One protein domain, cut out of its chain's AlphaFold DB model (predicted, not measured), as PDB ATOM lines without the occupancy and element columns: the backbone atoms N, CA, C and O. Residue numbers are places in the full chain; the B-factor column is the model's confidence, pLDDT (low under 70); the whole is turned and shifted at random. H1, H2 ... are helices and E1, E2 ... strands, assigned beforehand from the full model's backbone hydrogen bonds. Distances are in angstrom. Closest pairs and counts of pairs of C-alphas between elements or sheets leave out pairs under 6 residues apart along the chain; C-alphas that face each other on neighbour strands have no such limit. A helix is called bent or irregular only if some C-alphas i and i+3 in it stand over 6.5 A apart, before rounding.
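AT A GLANCE: This is residues 6 to 16 and 24 to 109 of the 124 residues of an uncharacterized protein of Bacteroidales bacterium (UniProt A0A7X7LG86). A small, twisted wall of four short parallel strands, E1 to E4, has H4 over one face, with its other face bare, while H3 and H1 follow on from H4 away from the sheet. H4 runs over that covered face and grazes it, H2 and H5 graze the sheet too, and H1 makes one far end of the domain, joined to the rest through H3. The printed part has 97 residues, with five named helices and four named strands in the order H1 E1 H2 H3 E2 H4 E3 H5 E4; the sheet's order is E1 E2 E3 E4. The class is mixed, helices and strands, with 46 residues, under half, in named elements. The whole is compact, with a radius of gyration of the C-alphas of 12.8 A and spans of 38 by 28 by 21 A.

IN THESE COORDINATES: H1, residues 6 to 15, begins at C-alpha 6 at (201.001, 220.829, 205.035) and is 14.5 A long. E1 is residues 27 to 29, H2 residues 31 to 34 and H3 residues 41 to 44. H2 is neither bent nor irregular, but only just: C-alphas 31 and 34 are 6.0 A apart. E2, residues 51 to 54, is 9.9 A long. H4, residues 66 to 75, is 13.8 A long and begins at C-alpha 66 at (208.309, 205.289, 214.516). E3, residues 81 to 84, is 9.7 A long. H5 is residues 89 to 92, and E4, residues 106 to 108, ends at C-alpha 108 at (219.477, 199.459, 203.468).

HOW THE PARTS SIT: E1 and E2 are parallel at 15 degrees, with N 28 and O 51 2.8 A apart, within hydrogen-bond range. E2 and E3 are parallel at 23 degrees, with N 52 and O 81 at 2.9 A. E3 and E4 are parallel at 29 degrees, with N 108 and O 82 at 2.8 A. Three strand-helix-strand units, parallel neighbour strands with helices between, have right-handed crossovers: E1, H2 H3, E2; E2, H4, E3; and E3, H5, E4. H4 touches H3, the closest C-alphas being those of Met 44 and Gly 75, 5.3 A. H3 touches H1 at Val 9 and Leu 43, whose C-alphas are closest at 5.5 A. H1 and H4 are apart. Every O i to N i+4 pair is within hydrogen-bond range in H4 and 5 of 6 are in H1; H2, H3 and H5 are too short for such a pair.

THE WHOLE: The farthest C-alphas, of Lys 14 and Glu 89, are 38.5 A apart. Residues 17 to 23 are not printed, and C-alphas 16 and 24 are 9.5 A apart across the cut. The links E2 to H4 and H5 to E4 are long. Mean pLDDT of the printed part is 91.4; residues 97 to 100 are under 70.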
ATOM      1  N   PRO A   6     202.053 220.075 205.726       89.75
ATOM      2  CA  PRO A   6     201.001 220.829 205.035       89.75
ATOM      3  C   PRO A   6     201.526 221.793 203.965       89.75
ATOM      4  O   PRO A   6     200.879 221.987 202.933       89.75
ATOM      5  N   VAL A   7     202.710 222.376 204.186       90.50
ATOM      6  CA  VAL A   7     203.349 223.287 203.227       90.50
ATOM      7  C   VAL A   7     203.757 222.513 201.976       90.50
ATOM      8  O   VAL A   7     203.413 222.919 200.866       90.50
ATOM      9  N   ILE A   8     204.404 221.359 202.151       90.81
ATOM     10  CA  ILE A   8     204.806 220.491 201.036       90.81
ATOM     11  C   ILE A   8     203.582 219.962 200.284       90.81
ATOM     12  O   ILE A   8     203.546 220.038 199.060       90.81
ATOM     13  N   VAL A   9     202.540 219.516 200.992       93.75
ATOM     14  CA  VAL A   9     201.270 219.069 200.392       93.75
ATOM     15  C   VAL A   9     200.665 220.154 199.499       93.75
ATOM     16  O   VAL A   9     200.256 219.866 198.373       93.75
ATOM     17  N   LYS A  10     200.613 221.407 199.971       93.75
ATOM     18  CA  LYS A  10     200.081 222.533 199.188       93.75
ATOM     19  C   LYS A  10     200.904 222.781 197.926       93.75
ATOM     20  O   LYS A  10     200.322 223.048 196.878       93.75
ATOM     21  N   SER A  11     202.228 222.697 198.022       92.94
ATOM     22  CA  SER A  11     203.127 222.893 196.881       92.94
ATOM     23  C   SER A  11     203.022 221.753 195.868       92.94
ATOM     24  O   SER A  11     202.824 222.021 194.687       92.94
ATOM     25  N   LEU A  12     203.044 220.492 196.313       93.00
ATOM     26  CA  LEU A  12     202.912 219.331 195.429       93.00
ATOM     27  C   LEU A  12     201.588 219.348 194.664       93.00
ATOM     28  O   LEU A  12     201.593 219.152 193.456       93.00
ATOM     29  N   LYS A  13     200.470 219.691 195.318       93.69
ATOM     30  CA  LYS A  13     199.167 219.825 194.640       93.69
ATOM     31  C   LYS A  13     199.177 220.826 193.481       93.69
ATOM     32  O   LYS A  13     198.422 220.640 192.536       93.69
ATOM     33  N   LYS A  14     200.001 221.876 193.550       93.56
ATOM     34  CA  LYS A  14     200.154 222.857 192.463       93.56
ATOM     35  C   LYS A  14     201.057 222.361 191.336       93.56
ATOM     36  O   LYS A  14     200.916 222.829 190.215       93.56
ATOM     37  N   LEU A  15     201.996 221.472 191.652       92.38
ATOM     38  CA  LEU A  15     202.973 220.929 190.707       92.38
ATOM     39  C   LEU A  15     202.486 219.656 190.008       92.38
ATOM     40  O   LEU A  15     203.097 219.242 189.027       92.38
ATOM     41  N   LEU A  16     201.411 219.030 190.496       93.81
ATOM     42  CA  LEU A  16     200.842 217.844 189.867       93.81
ATOM     43  C   LEU A  16     200.398 218.153 188.428       93.81
ATOM     44  O   LEU A  16     199.585 219.060 188.220       93.81
ATOM     45  N   LYS A  24     205.363 211.177 190.548       94.06
ATOM     46  CA  LYS A  24     206.273 210.040 190.442       94.06
ATOM     47  C   LYS A  24     207.710 210.534 190.555       94.06
ATOM     48  O   LYS A  24     208.110 211.409 189.790       94.06
ATOM     49  N   VAL A  25     208.454 209.987 191.507       94.38
ATOM     50  CA  VAL A  25     209.885 210.251 191.713       94.38
ATOM     51  C   VAL A  25     210.583 208.959 192.121       94.38
ATOM     52  O   VAL A  25     209.981 208.115 192.779       94.38
ATOM     53  N   ASP A  26     211.858 208.805 191.784       95.44
ATOM     54  CA  ASP A  26     212.588 207.585 192.146       95.44
ATOM     55  C   ASP A  26     212.868 207.531 193.653       95.44
ATOM     56  O   ASP A  26     212.676 206.499 194.305       95.44
ATOM     57  N   ALA A  27     213.249 208.676 194.229       96.44
ATOM     58  CA  ALA A  27     213.603 208.788 195.634       96.44
ATOM     59  C   ALA A  27     213.019 210.024 196.326       96.44
ATOM     60  O   ALA A  27     212.925 211.113 195.759       96.44
ATOM     61  N   VAL A  28     212.703 209.863 197.612       96.19
ATOM     62  CA  VAL A  28     212.282 210.932 198.520       96.19
ATOM     63  C   VAL A  28     213.246 210.988 199.692       96.19
ATOM     64  O   VAL A  28     213.331 210.057 200.492       96.19
ATOM     65  N   LYS A  29     213.940 212.114 199.856       94.94
ATOM     66  CA  LYS A  29     214.653 212.382 201.105       94.94
ATOM     67  C   LYS A  29     213.653 212.821 202.169       94.94
ATOM     68  O   LYS A  29     212.981 213.837 202.010       94.94
ATOM     69  N   VAL A  30     213.585 212.075 203.264       93.31
ATOM     70  CA  VAL A  30     212.671 212.361 204.369       93.31
ATOM     71  C   VAL A  30     213.120 213.638 205.085       93.31
ATOM     72  O   VAL A  30     214.279 213.782 205.495       93.31
ATOM     73  N   SER A  31     212.193 214.588 205.201       90.94
ATOM     74  CA  SER A  31     212.409 215.854 205.901       90.94
ATOM     75  C   SER A  31     212.600 215.640 207.399       90.94
ATOM     76  O   SER A  31     212.058 214.703 207.989       90.94
ATOM     77  N   HIS A  32     213.348 216.545 208.022       89.44
ATOM     78  CA  HIS A  32     213.546 216.637 209.462       89.44
ATOM     79  C   HIS A  32     213.893 215.312 210.127       89.44
ATOM     80  O   HIS A  32     213.280 214.916 211.114       89.44
ATOM     81  N   HIS A  33     214.852 214.593 209.538       89.88
ATOM     82  CA  HIS A  33     215.370 213.343 210.091       89.88
ATOM     83  C   HIS A  33     214.310 212.236 210.275       89.88
ATOM     84  O   HIS A  33     214.609 211.220 210.889       89.88
ATOM     85  N   GLY A  34     213.099 212.383 209.725       88.50
ATOM     86  CA  GLY A  34     211.994 211.457 209.980       88.50
ATOM     87  C   GLY A  34     211.139 211.820 211.187       88.50
ATOM     88  O   GLY A  34     210.624 210.927 211.850       88.50
ATOM     89  N   SER A  35     210.959 213.107 211.478       90.31
ATOM     90  CA  SER A  35     209.953 213.531 212.451       90.31
ATOM     91  C   SER A  35     208.526 213.268 211.962       90.31
ATOM     92  O   SER A  35     208.167 213.564 210.813       90.31
ATOM     93  N   LYS A  36     207.663 212.816 212.875       87.75
ATOM     94  CA  LYS A  36     206.220 212.617 212.658       87.75
ATOM     95  C   LYS A  36     205.486 213.896 212.246       87.75
ATOM     96  O   LYS A  36     204.433 213.827 211.625       87.75
ATOM     97  N   SER A  37     206.043 215.068 212.550       86.44
ATOM     98  CA  SER A  37     205.466 216.367 212.173       86.44
ATOM     99  C   SER A  37     205.672 216.714 210.691       86.44
ATOM    100  O   SER A  37     205.062 217.656 210.173       86.44
ATOM    101  N   ASN A  38     206.545 215.980 209.994       88.25
ATOM    102  CA  ASN A  38     206.950 216.272 208.619       88.25
ATOM    103  C   ASN A  38     206.474 215.220 207.613       88.25
ATOM    104  O   ASN A  38     206.482 215.497 206.414       88.25
ATOM    105  N   ILE A  39     205.989 214.072 208.086       92.00
ATOM    106  CA  ILE A  39     205.389 213.018 207.267       92.00
ATOM    107  C   ILE A  39     203.926 212.835 207.666       92.00
ATOM    108  O   ILE A  39     203.580 212.810 208.840       92.00
ATOM    109  N   SER A  40     203.039 212.724 206.677       94.19
ATOM    110  CA  SER A  40     201.606 212.533 206.912       94.19
ATOM    111  C   SER A  40     200.983 211.670 205.822       94.19
ATOM    112  O   SER A  40     201.483 211.636 204.697       94.19
ATOM    113  N   LYS A  41     199.836 211.048 206.113       94.94
ATOM    114  CA  LYS A  41     199.050 210.306 205.109       94.94
ATOM    115  C   LYS A  41     198.712 211.175 203.892       94.94
ATOM    116  O   LYS A  41     198.823 210.724 202.761       94.94
ATOM    117  N   SER A  42     198.368 212.445 204.113       95.25
ATOM    118  CA  SER A  42     198.079 213.404 203.037       95.25
ATOM    119  C   SER A  42     199.280 213.662 202.132       95.25
ATOM    120  O   SER A  42     199.096 213.835 200.933       95.25
ATOM    121  N   LEU A  43     200.494 213.685 202.690       95.25
ATOM    122  CA  LEU A  43     201.723 213.792 201.907       95.25
ATOM    123  C   LEU A  43     201.976 212.504 201.121       95.25
ATOM    124  O   LEU A  43     202.179 212.565 199.911       95.25
ATOM    125  N   MET A  44     201.885 211.350 201.785       96.44
ATOM    126  CA  MET A  44     202.094 210.049 201.143       96.44
ATOM    127  C   MET A  44     201.086 209.779 200.024       96.44
ATOM    128  O   MET A  44     201.448 209.182 199.022       96.44
ATOM    129  N   ASN A  45     199.857 210.294 200.120       96.12
ATOM    130  CA  ASN A  45     198.845 210.193 199.064       96.12
ATOM    131  C   ASN A  45     199.170 210.980 197.788       96.12
ATOM    132  O   ASN A  45     198.501 210.771 196.777       96.12
ATOM    133  N   LEU A  46     200.152 211.882 197.831       96.62
ATOM    134  CA  LEU A  46     200.582 212.689 196.690       96.62
ATOM    135  C   LEU A  46     201.901 212.211 196.094       96.62
ATOM    136  O   LEU A  46     202.322 212.772 195.090       96.62
ATOM    137  N   ILE A  47     202.553 211.216 196.690       96.25
ATOM    138  CA  ILE A  47     203.874 210.742 196.281       96.25
ATOM    139  C   ILE A  47     203.750 209.310 195.770       96.25
ATOM    140  O   ILE A  47     203.060 208.479 196.362       96.25
ATOM    141  N   ASP A  48     204.422 209.032 194.665       96.12
ATOM    142  CA  ASP A  48     204.716 207.691 194.181       96.12
ATOM    143  C   ASP A  48     206.239 207.557 194.085       96.12
ATOM    144  O   ASP A  48     206.871 208.195 193.243       96.12
ATOM    145  N   ALA A  49     206.822 206.808 195.021       96.62
ATOM    146  CA  ALA A  49     208.259 206.614 195.129       96.62
ATOM    147  C   ALA A  49     208.579 205.227 195.679       96.62
ATOM    148  O   ALA A  49     207.821 204.668 196.477       96.62
ATOM    149  N   ARG A  50     209.722 204.682 195.259       96.25
ATOM    150  CA  ARG A  50     210.249 203.413 195.776       96.25
ATOM    151  C   ARG A  50     211.243 203.633 196.910       96.25
ATOM    152  O   ARG A  50     211.177 202.927 197.911       96.25
ATOM    153  N   HIS A  51     212.140 204.606 196.767       97.81
ATOM    154  CA  HIS A  51     213.240 204.803 197.707       97.81
ATOM    155  C   HIS A  51     212.952 205.961 198.671       97.81
ATOM    156  O   HIS A  51     212.708 207.094 198.254       97.81
ATOM    157  N   PHE A  52     213.036 205.707 199.976       97.75
ATOM    158  CA  PHE A  52     212.927 206.735 201.013       97.75
ATOM    159  C   PHE A  52     214.244 206.843 201.774       97.75
ATOM    160  O   PHE A  52     214.723 205.859 202.332       97.75
ATOM    161  N   LEU A  53     214.841 208.037 201.798       97.31
ATOM    162  CA  LEU A  53     216.163 208.280 202.381       97.31
ATOM    163  C   LEU A  53     216.027 208.933 203.759       97.31
ATOM    164  O   LEU A  53     215.538 210.062 203.874       97.31
ATOM    165  N   ILE A  54     216.496 208.250 204.800       95.94
ATOM    166  CA  ILE A  54     216.409 208.658 206.202       95.94
ATOM    167  C   ILE A  54     217.808 209.016 206.703       95.94
ATOM    168  O   ILE A  54     218.689 208.168 206.842       95.94
ATOM    169  N   SER A  55     218.016 210.310 206.958       93.25
ATOM    170  CA  SER A  55     219.331 210.867 207.281       93.25
ATOM    171  C   SER A  55     219.494 211.170 208.774       93.25
ATOM    172  O   SER A  55     219.480 212.340 209.147       93.25
ATOM    173  N   THR A  56     219.599 210.166 209.648       91.56
ATOM    174  CA  THR A  56     219.739 210.377 211.105       91.56
ATOM    175  C   THR A  56     220.324 209.172 211.828       91.56
ATOM    176  O   THR A  56     220.122 208.034 211.412       91.56
ATOM    177  N   ASN A  57     221.038 209.432 212.923       88.44
ATOM    178  CA  ASN A  57     221.486 208.421 213.881       88.44
ATOM    179  C   ASN A  57     220.644 208.397 215.171       88.44
ATOM    180  O   ASN A  57     220.869 207.521 216.000       88.44
ATOM    181  N   GLY A  58     219.714 209.341 215.352       88.19
ATOM    182  CA  GLY A  58     218.847 209.447 216.530       88.19
ATOM    183  C   GLY A  58     219.455 210.142 217.747       88.19
ATOM    184  O   GLY A  58     218.731 210.432 218.686       88.19
ATOM    185  N   ALA A  59     220.735 210.522 217.730       87.56
ATOM    186  CA  ALA A  59     221.458 210.906 218.950       87.56
ATOM    187  C   ALA A  59     220.946 212.172 219.672       87.56
ATOM    188  O   ALA A  59     221.253 212.365 220.844       87.56
ATOM    189  N   LYS A  60     220.225 213.065 218.980       86.44
ATOM    190  CA  LYS A  60     219.779 214.355 219.543       86.44
ATOM    191  C   LYS A  60     218.285 214.410 219.877       86.44
ATOM    192  O   LYS A  60     217.894 215.117 220.798       86.44
ATOM    193  N   HIS A  61     217.463 213.741 219.075       85.25
ATOM    194  CA  HIS A  61     216.001 213.885 219.086       85.25
ATOM    195  C   HIS A  61     215.277 212.540 218.929       85.25
ATOM    196  O   HIS A  61     214.092 212.531 218.622       85.25
ATOM    197  N   ASP A  62     216.001 211.423 219.041       87.25
ATOM    198  CA  ASP A  62     215.477 210.059 218.883       87.25
ATOM    199  C   ASP A  62     214.779 209.785 217.543       87.25
ATOM    200  O   ASP A  62     214.003 208.847 217.397       87.25
ATOM    201  N   HIS A  63     215.106 210.577 216.522       89.06
ATOM    202  CA  HIS A  63     214.612 210.374 215.169       89.06
ATOM    203  C   HIS A  63     215.323 209.207 214.452       89.06
ATOM    204  O   HIS A  63     216.540 209.045 214.598       89.06
ATOM    205  N   PRO A  64     214.623 208.469 213.573       92.38
ATOM    206  CA  PRO A  64     213.283 208.778 213.077       92.38
ATOM    207  C   PRO A  64     212.185 208.364 214.060       92.38
ATOM    208  O   PRO A  64     212.297 207.347 214.737       92.38
ATOM    209  N   ASP A  65     211.098 209.133 214.089       93.44
ATOM    210  CA  ASP A  65     209.922 208.759 214.866       93.44
ATOM    211  C   ASP A  65     209.281 207.515 214.232       93.44
ATOM    212  O   ASP A  65     209.025 207.498 213.024       93.44
ATOM    213  N   ALA A  66     208.950 206.500 215.035       93.25
ATOM    214  CA  ALA A  66     208.309 205.289 214.516       93.25
ATOM    215  C   ALA A  66     207.027 205.564 213.702       93.25
ATOM    216  O   ALA A  66     206.944 205.077 212.570       93.25
ATOM    217  N   PRO A  67     206.118 206.464 214.137       94.19
ATOM    218  CA  PRO A  67     204.954 206.837 213.333       94.19
ATOM    219  C   PRO A  67     205.297 207.422 211.957       94.19
ATOM    220  O   PRO A  67     204.508 207.297 211.020       94.19
ATOM    221  N   ALA A  68     206.453 208.080 211.805       94.62
ATOM    222  CA  ALA A  68     206.877 208.609 210.512       94.62
ATOM    223  C   ALA A  68     207.261 207.469 209.562       94.62
ATOM    224  O   ALA A  68     206.799 207.450 208.421       94.62
ATOM    225  N   ILE A  69     208.053 206.506 210.044       95.56
ATOM    226  CA  ILE A  69     208.465 205.338 209.255       95.56
ATOM    227  C   ILE A  69     207.259 204.459 208.908       95.56
ATOM    228  O   ILE A  69     207.071 204.117 207.743       95.56
ATOM    229  N   GLU A  70     206.376 204.190 209.867       95.06
ATOM    230  CA  GLU A  70     205.124 203.456 209.640       95.06
ATOM    231  C   GLU A  70     204.224 204.148 208.612       95.06
ATOM    232  O   GLU A  70     203.653 203.489 207.743       95.06
ATOM    233  N   THR A  71     204.119 205.481 208.665       95.88
ATOM    234  CA  THR A  71     203.329 206.245 207.689       95.88
ATOM    235  C   THR A  71     203.918 206.137 206.283       95.88
ATOM    236  O   THR A  71     203.153 206.049 205.322       95.88
ATOM    237  N   ILE A  72     205.251 206.124 206.146       96.75
ATOM    238  CA  ILE A  72     205.913 205.879 204.855       96.75
ATOM    239  C   ILE A  72     205.585 204.471 204.365       96.75
ATOM    240  O   ILE A  72     205.121 204.319 203.234       96.75
ATOM    241  N   ILE A  73     205.782 203.461 205.218       95.75
ATOM    242  CA  ILE A  73     205.556 202.055 204.877       95.75
ATOM    243  C   ILE A  73     204.107 201.862 204.421       95.75
ATOM    244  O   ILE A  73     203.863 201.516 203.273       95.75
ATOM    245  N   GLN A  74     203.128 202.189 205.260       94.75
ATOM    246  CA  GLN A  74     201.708 201.982 204.952       94.75
ATOM    247  C   GLN A  74     201.182 202.884 203.823       94.75
ATOM    248  O   GLN A  74     200.248 202.516 203.115       94.75
ATOM    249  N   GLY A  75     201.747 204.084 203.659       95.38
ATOM    250  CA  GLY A  75     201.298 205.064 202.666       95.38
ATOM    251  C   GLY A  75     201.891 204.887 201.265       95.38
ATOM    252  O   GLY A  75     201.434 205.552 200.330       95.38
ATOM    253  N   SER A  76     202.908 204.034 201.118       96.12
ATOM    254  CA  SER A  76     203.533 203.729 199.826       96.12
ATOM    255  C   SER A  76     202.601 202.890 198.950       96.12
ATOM    256  O   SER A  76     201.760 202.156 199.464       96.12
ATOM    257  N   LEU A  77     202.718 203.005 197.623       94.69
ATOM    258  CA  LEU A  77     201.938 202.187 196.681       94.69
ATOM    259  C   LEU A  77     202.549 200.793 196.505       94.69
ATOM    260  O   LEU A  77     201.850 199.787 196.620       94.69
ATOM    261  N   GLN A  78     203.861 200.749 196.305       93.12
ATOM    262  CA  GLN A  78     204.670 199.533 196.280       93.12
ATOM    263  C   GLN A  78     205.426 199.331 197.593       93.12
ATOM    264  O   GLN A  78     205.388 200.194 198.471       93.12
ATOM    265  N   ASP A  79     206.094 198.188 197.710       95.00
ATOM    266  CA  ASP A  79     206.939 197.864 198.854       95.00
ATOM    267  C   ASP A  79     208.129 198.833 198.870       95.00
ATOM    268  O   ASP A  79     208.923 198.844 197.922       95.00
ATOM    269  N   PRO A  80     208.217 199.718 199.878       96.44
ATOM    270  CA  PRO A  80     209.224 200.759 199.878       96.44
ATOM    271  C   PRO A  80     210.575 200.214 200.327       96.44
ATOM    272  O   PRO A  80     210.676 199.306 201.157       96.44
ATOM    273  N   GLU A  81     211.625 200.849 199.831       96.88
ATOM    274  CA  GLU A  81     212.986 200.633 200.293       96.88
ATOM    275  C   GLU A  81     213.389 201.795 201.196       96.88
ATOM    276  O   GLU A  81     213.410 202.958 200.773       96.88
ATOM    277  N   LEU A  82     213.714 201.492 202.450       97.06
ATOM    278  CA  LEU A  82     214.138 202.482 203.432       97.06
ATOM    279  C   LEU A  82     215.665 202.511 203.512       97.06
ATOM    280  O   LEU A  82     216.310 201.525 203.867       97.06
ATOM    281  N   TRP A  83     216.250 203.660 203.204       97.31
ATOM    282  CA  TRP A  83     217.693 203.861 203.160       97.31
ATOM    283  C   TRP A  83     218.124 204.687 204.361       97.31
ATOM    284  O   TRP A  83     217.957 205.907 204.383       97.31
ATOM    285  N   PHE A  84     218.699 204.027 205.361       95.31
ATOM    286  CA  PHE A  84     219.278 204.692 206.521       95.31
ATOM    287  C   PHE A  84     220.750 204.980 206.248       95.31
ATOM    288  O   PHE A  84     221.489 204.106 205.796       95.31
ATOM    289  N   ASN A  85     221.211 206.195 206.542       94.25
ATOM    290  CA  ASN A  85     222.631 206.542 206.413       94.25
ATOM    291  C   ASN A  85     223.456 206.262 207.683       94.25
ATOM    292  O   ASN A  85     224.662 206.490 207.676       94.25
ATOM    293  N   TYR A  86     222.834 205.755 208.749       92.00
ATOM    294  CA  TYR A  86     223.501 205.326 209.977       92.00
ATOM    295  C   TYR A  86     222.979 203.967 210.439       92.00
ATOM    296  O   TYR A  86     221.830 203.612 210.193       92.00
ATOM    297  N   LYS A  87     223.840 203.226 211.144       90.75
ATOM    298  CA  LYS A  87     223.474 202.052 211.945       90.75
ATOM    299  C   LYS A  87     223.478 202.459 213.418       90.75
ATOM    300  O   LYS A  87     224.548 202.575 214.014       90.75
ATOM    301  N   SER A  88     222.300 202.684 213.979       90.12
ATOM    302  CA  SER A  88     222.069 203.012 215.392       90.12
ATOM    303  C   SER A  88     220.916 202.181 215.943       90.12
ATOM    304  O   SER A  88     220.181 201.576 215.168       90.12
ATOM    305  N   GLU A  89     220.732 202.153 217.260       89.44
ATOM    306  CA  GLU A  89     219.606 201.439 217.876       89.44
ATOM    307  C   GLU A  89     218.266 201.923 217.301       89.44
ATOM    308  O   GLU A  89     217.489 201.106 216.815       89.44
ATOM    309  N   GLN A  90     218.071 203.241 217.190       89.75
ATOM    310  CA  GLN A  90     216.872 203.874 216.618       89.75
ATOM    311  C   GLN A  90     216.573 203.452 215.169       89.75
ATOM    312  O   GLN A  90     215.421 203.469 214.741       89.75
ATOM    313  N   THR A  91     217.591 203.096 214.381       91.12
ATOM    314  CA  THR A  91     217.421 202.739 212.960       91.12
ATOM    315  C   THR A  91     217.411 201.227 212.738       91.12
ATOM    316  O   THR A  91     216.713 200.736 211.853       91.12
ATOM    317  N   LEU A  92     218.129 200.461 213.565       92.12
ATOM    318  CA  LEU A  92     218.254 199.006 213.444       92.12
ATOM    319  C   LEU A  92     216.971 198.251 213.794       92.12
ATOM    320  O   LEU A  92     216.808 197.133 213.302       92.12
ATOM    321  N   ILE A  93     216.057 198.846 214.563       91.25
ATOM    322  CA  ILE A  93     214.734 198.251 214.824       91.25
ATOM    323  C   ILE A  93     213.951 197.972 213.532       91.25
ATOM    324  O   ILE A  93     213.173 197.031 213.488       91.25
ATOM    325  N   TRP A  94     214.217 198.725 212.457       92.06
ATOM    326  CA  TRP A  94     213.573 198.554 211.151       92.06
ATOM    327  C   TRP A  94     214.246 197.484 210.283       92.06
ATOM    328  O   TRP A  94     213.742 197.143 209.218       92.06
ATOM    329  N   LYS A  95     215.399 196.937 210.697       90.25
ATOM    330  CA  LYS A  95     216.155 195.959 209.892       90.25
ATOM    331  C   LYS A  95     215.388 194.652 209.674       90.25
ATOM    332  O   LYS A  95     215.570 193.985 208.657       90.25
ATOM    333  N   LYS A  96     214.588 194.255 210.653       77.75
ATOM    334  CA  LYS A  96     213.666 193.123 210.571       77.75
ATOM    335  C   LYS A  96     212.285 193.709 210.757       77.75
ATOM    336  O   LYS A  96     212.161 194.578 211.607       77.75
ATOM    337  N   ASN A  97     211.294 193.249 209.996       67.00
ATOM    338  CA  ASN A  97     209.928 193.723 210.167       67.00
ATOM    339  C   ASN A  97     209.507 193.485 211.630       67.00
ATOM    340  O   ASN A  97     209.354 192.319 212.003       67.00
ATOM    341  N   PRO A  98     209.421 194.531 212.476       59.47
ATOM    342  CA  PRO A  98     209.192 194.329 213.899       59.47
ATOM    343  C   PRO A  98     207.753 193.870 214.155       59.47
ATOM    344  O   PRO A  98     207.491 193.261 215.185       59.47
ATOM    345  N   ASP A  99     206.858 194.094 213.183       62.41
ATOM    346  CA  ASP A  99     205.441 193.776 213.248       62.41
ATOM    347  C   ASP A  99     204.947 193.196 211.917       62.41
ATOM    348  O   ASP A  99     204.953 193.863 210.882       62.41
ATOM    349  N   ASN A 100     204.391 191.982 211.941       63.31
ATOM    350  CA  ASN A 100     203.718 191.369 210.781       63.31
ATOM    351  C   ASN A 100     202.468 192.153 210.305       63.31
ATOM    352  O   ASN A 100     201.776 191.717 209.389       63.31
ATOM    353  N   LEU A 101     202.162 193.294 210.932       70.81
ATOM    354  CA  LEU A 101     201.078 194.217 210.592       70.81
ATOM    355  C   LEU A 101     201.461 195.223 209.500       70.81
ATOM    356  O   LEU A 101     200.591 195.867 208.906       70.81
ATOM    357  N   LEU A 102     202.758 195.404 209.252       80.62
ATOM    358  CA  LEU A 102     203.238 196.289 208.201       80.62
ATOM    359  C   LEU A 102     203.270 195.559 206.859       80.62
ATOM    360  O   LEU A 102     203.605 194.375 206.789       80.62
ATOM    361  N   ARG A 103     202.967 196.293 205.779       89.88
ATOM    362  CA  ARG A 103     203.226 195.804 204.420       89.88
ATOM    363  C   ARG A 103     204.715 195.450 204.258       89.88
ATOM    364  O   ARG A 103     205.538 195.998 204.995       89.88
ATOM    365  N   PRO A 104     205.089 194.606 203.284       92.69
ATOM    366  CA  PRO A 104     206.494 194.315 203.034       92.69
ATOM    367  C   PRO A 104     207.292 195.585 202.703       92.69
ATOM    368  O   PRO A 104     206.800 196.502 202.044       92.69
ATOM    369  N   TYR A 105     208.530 195.633 203.188       94.62
ATOM    370  CA  TYR A 105     209.506 196.684 202.909       94.62
ATOM    371  C   TYR A 105     210.919 196.119 203.061       94.62
ATOM    372  O   TYR A 105     211.127 195.097 203.724       94.62
ATOM    373  N   THR A 106     211.902 196.794 202.473       95.31
ATOM    374  CA  THR A 106     213.321 196.469 202.667       95.31
ATOM    375  C   THR A 106     214.048 197.620 203.342       95.31
ATOM    376  O   THR A 106     213.610 198.772 203.320       95.31
ATOM    377  N   THR A 107     215.179 197.307 203.970       95.62
ATOM    378  CA  THR A 107     216.038 198.312 204.589       95.62
ATOM    379  C   THR A 107     217.472 198.189 204.109       95.62
ATOM    380  O   THR A 107     218.012 197.092 203.952       95.62
ATOM    381  N   HIS A 108     218.100 199.340 203.910       95.38
ATOM    382  CA  HIS A 108     219.477 199.459 203.468       95.38
ATOM    383  C   HIS A 108     220.249 200.316 204.469       95.38
ATOM    384  O   HIS A 108     219.760 201.338 204.952       95.38
ATOM    385  N   PHE A 109     221.467 199.881 204.787       94.44
ATOM    386  CA  PHE A 109     222.344 200.517 205.766       94.44
ATOM    387  C   PHE A 109     223.779 200.587 205.227       94.44
ATOM    388  O   PHE A 109     224.154 199.738 204.412       94.44
TER     389      PHE A 109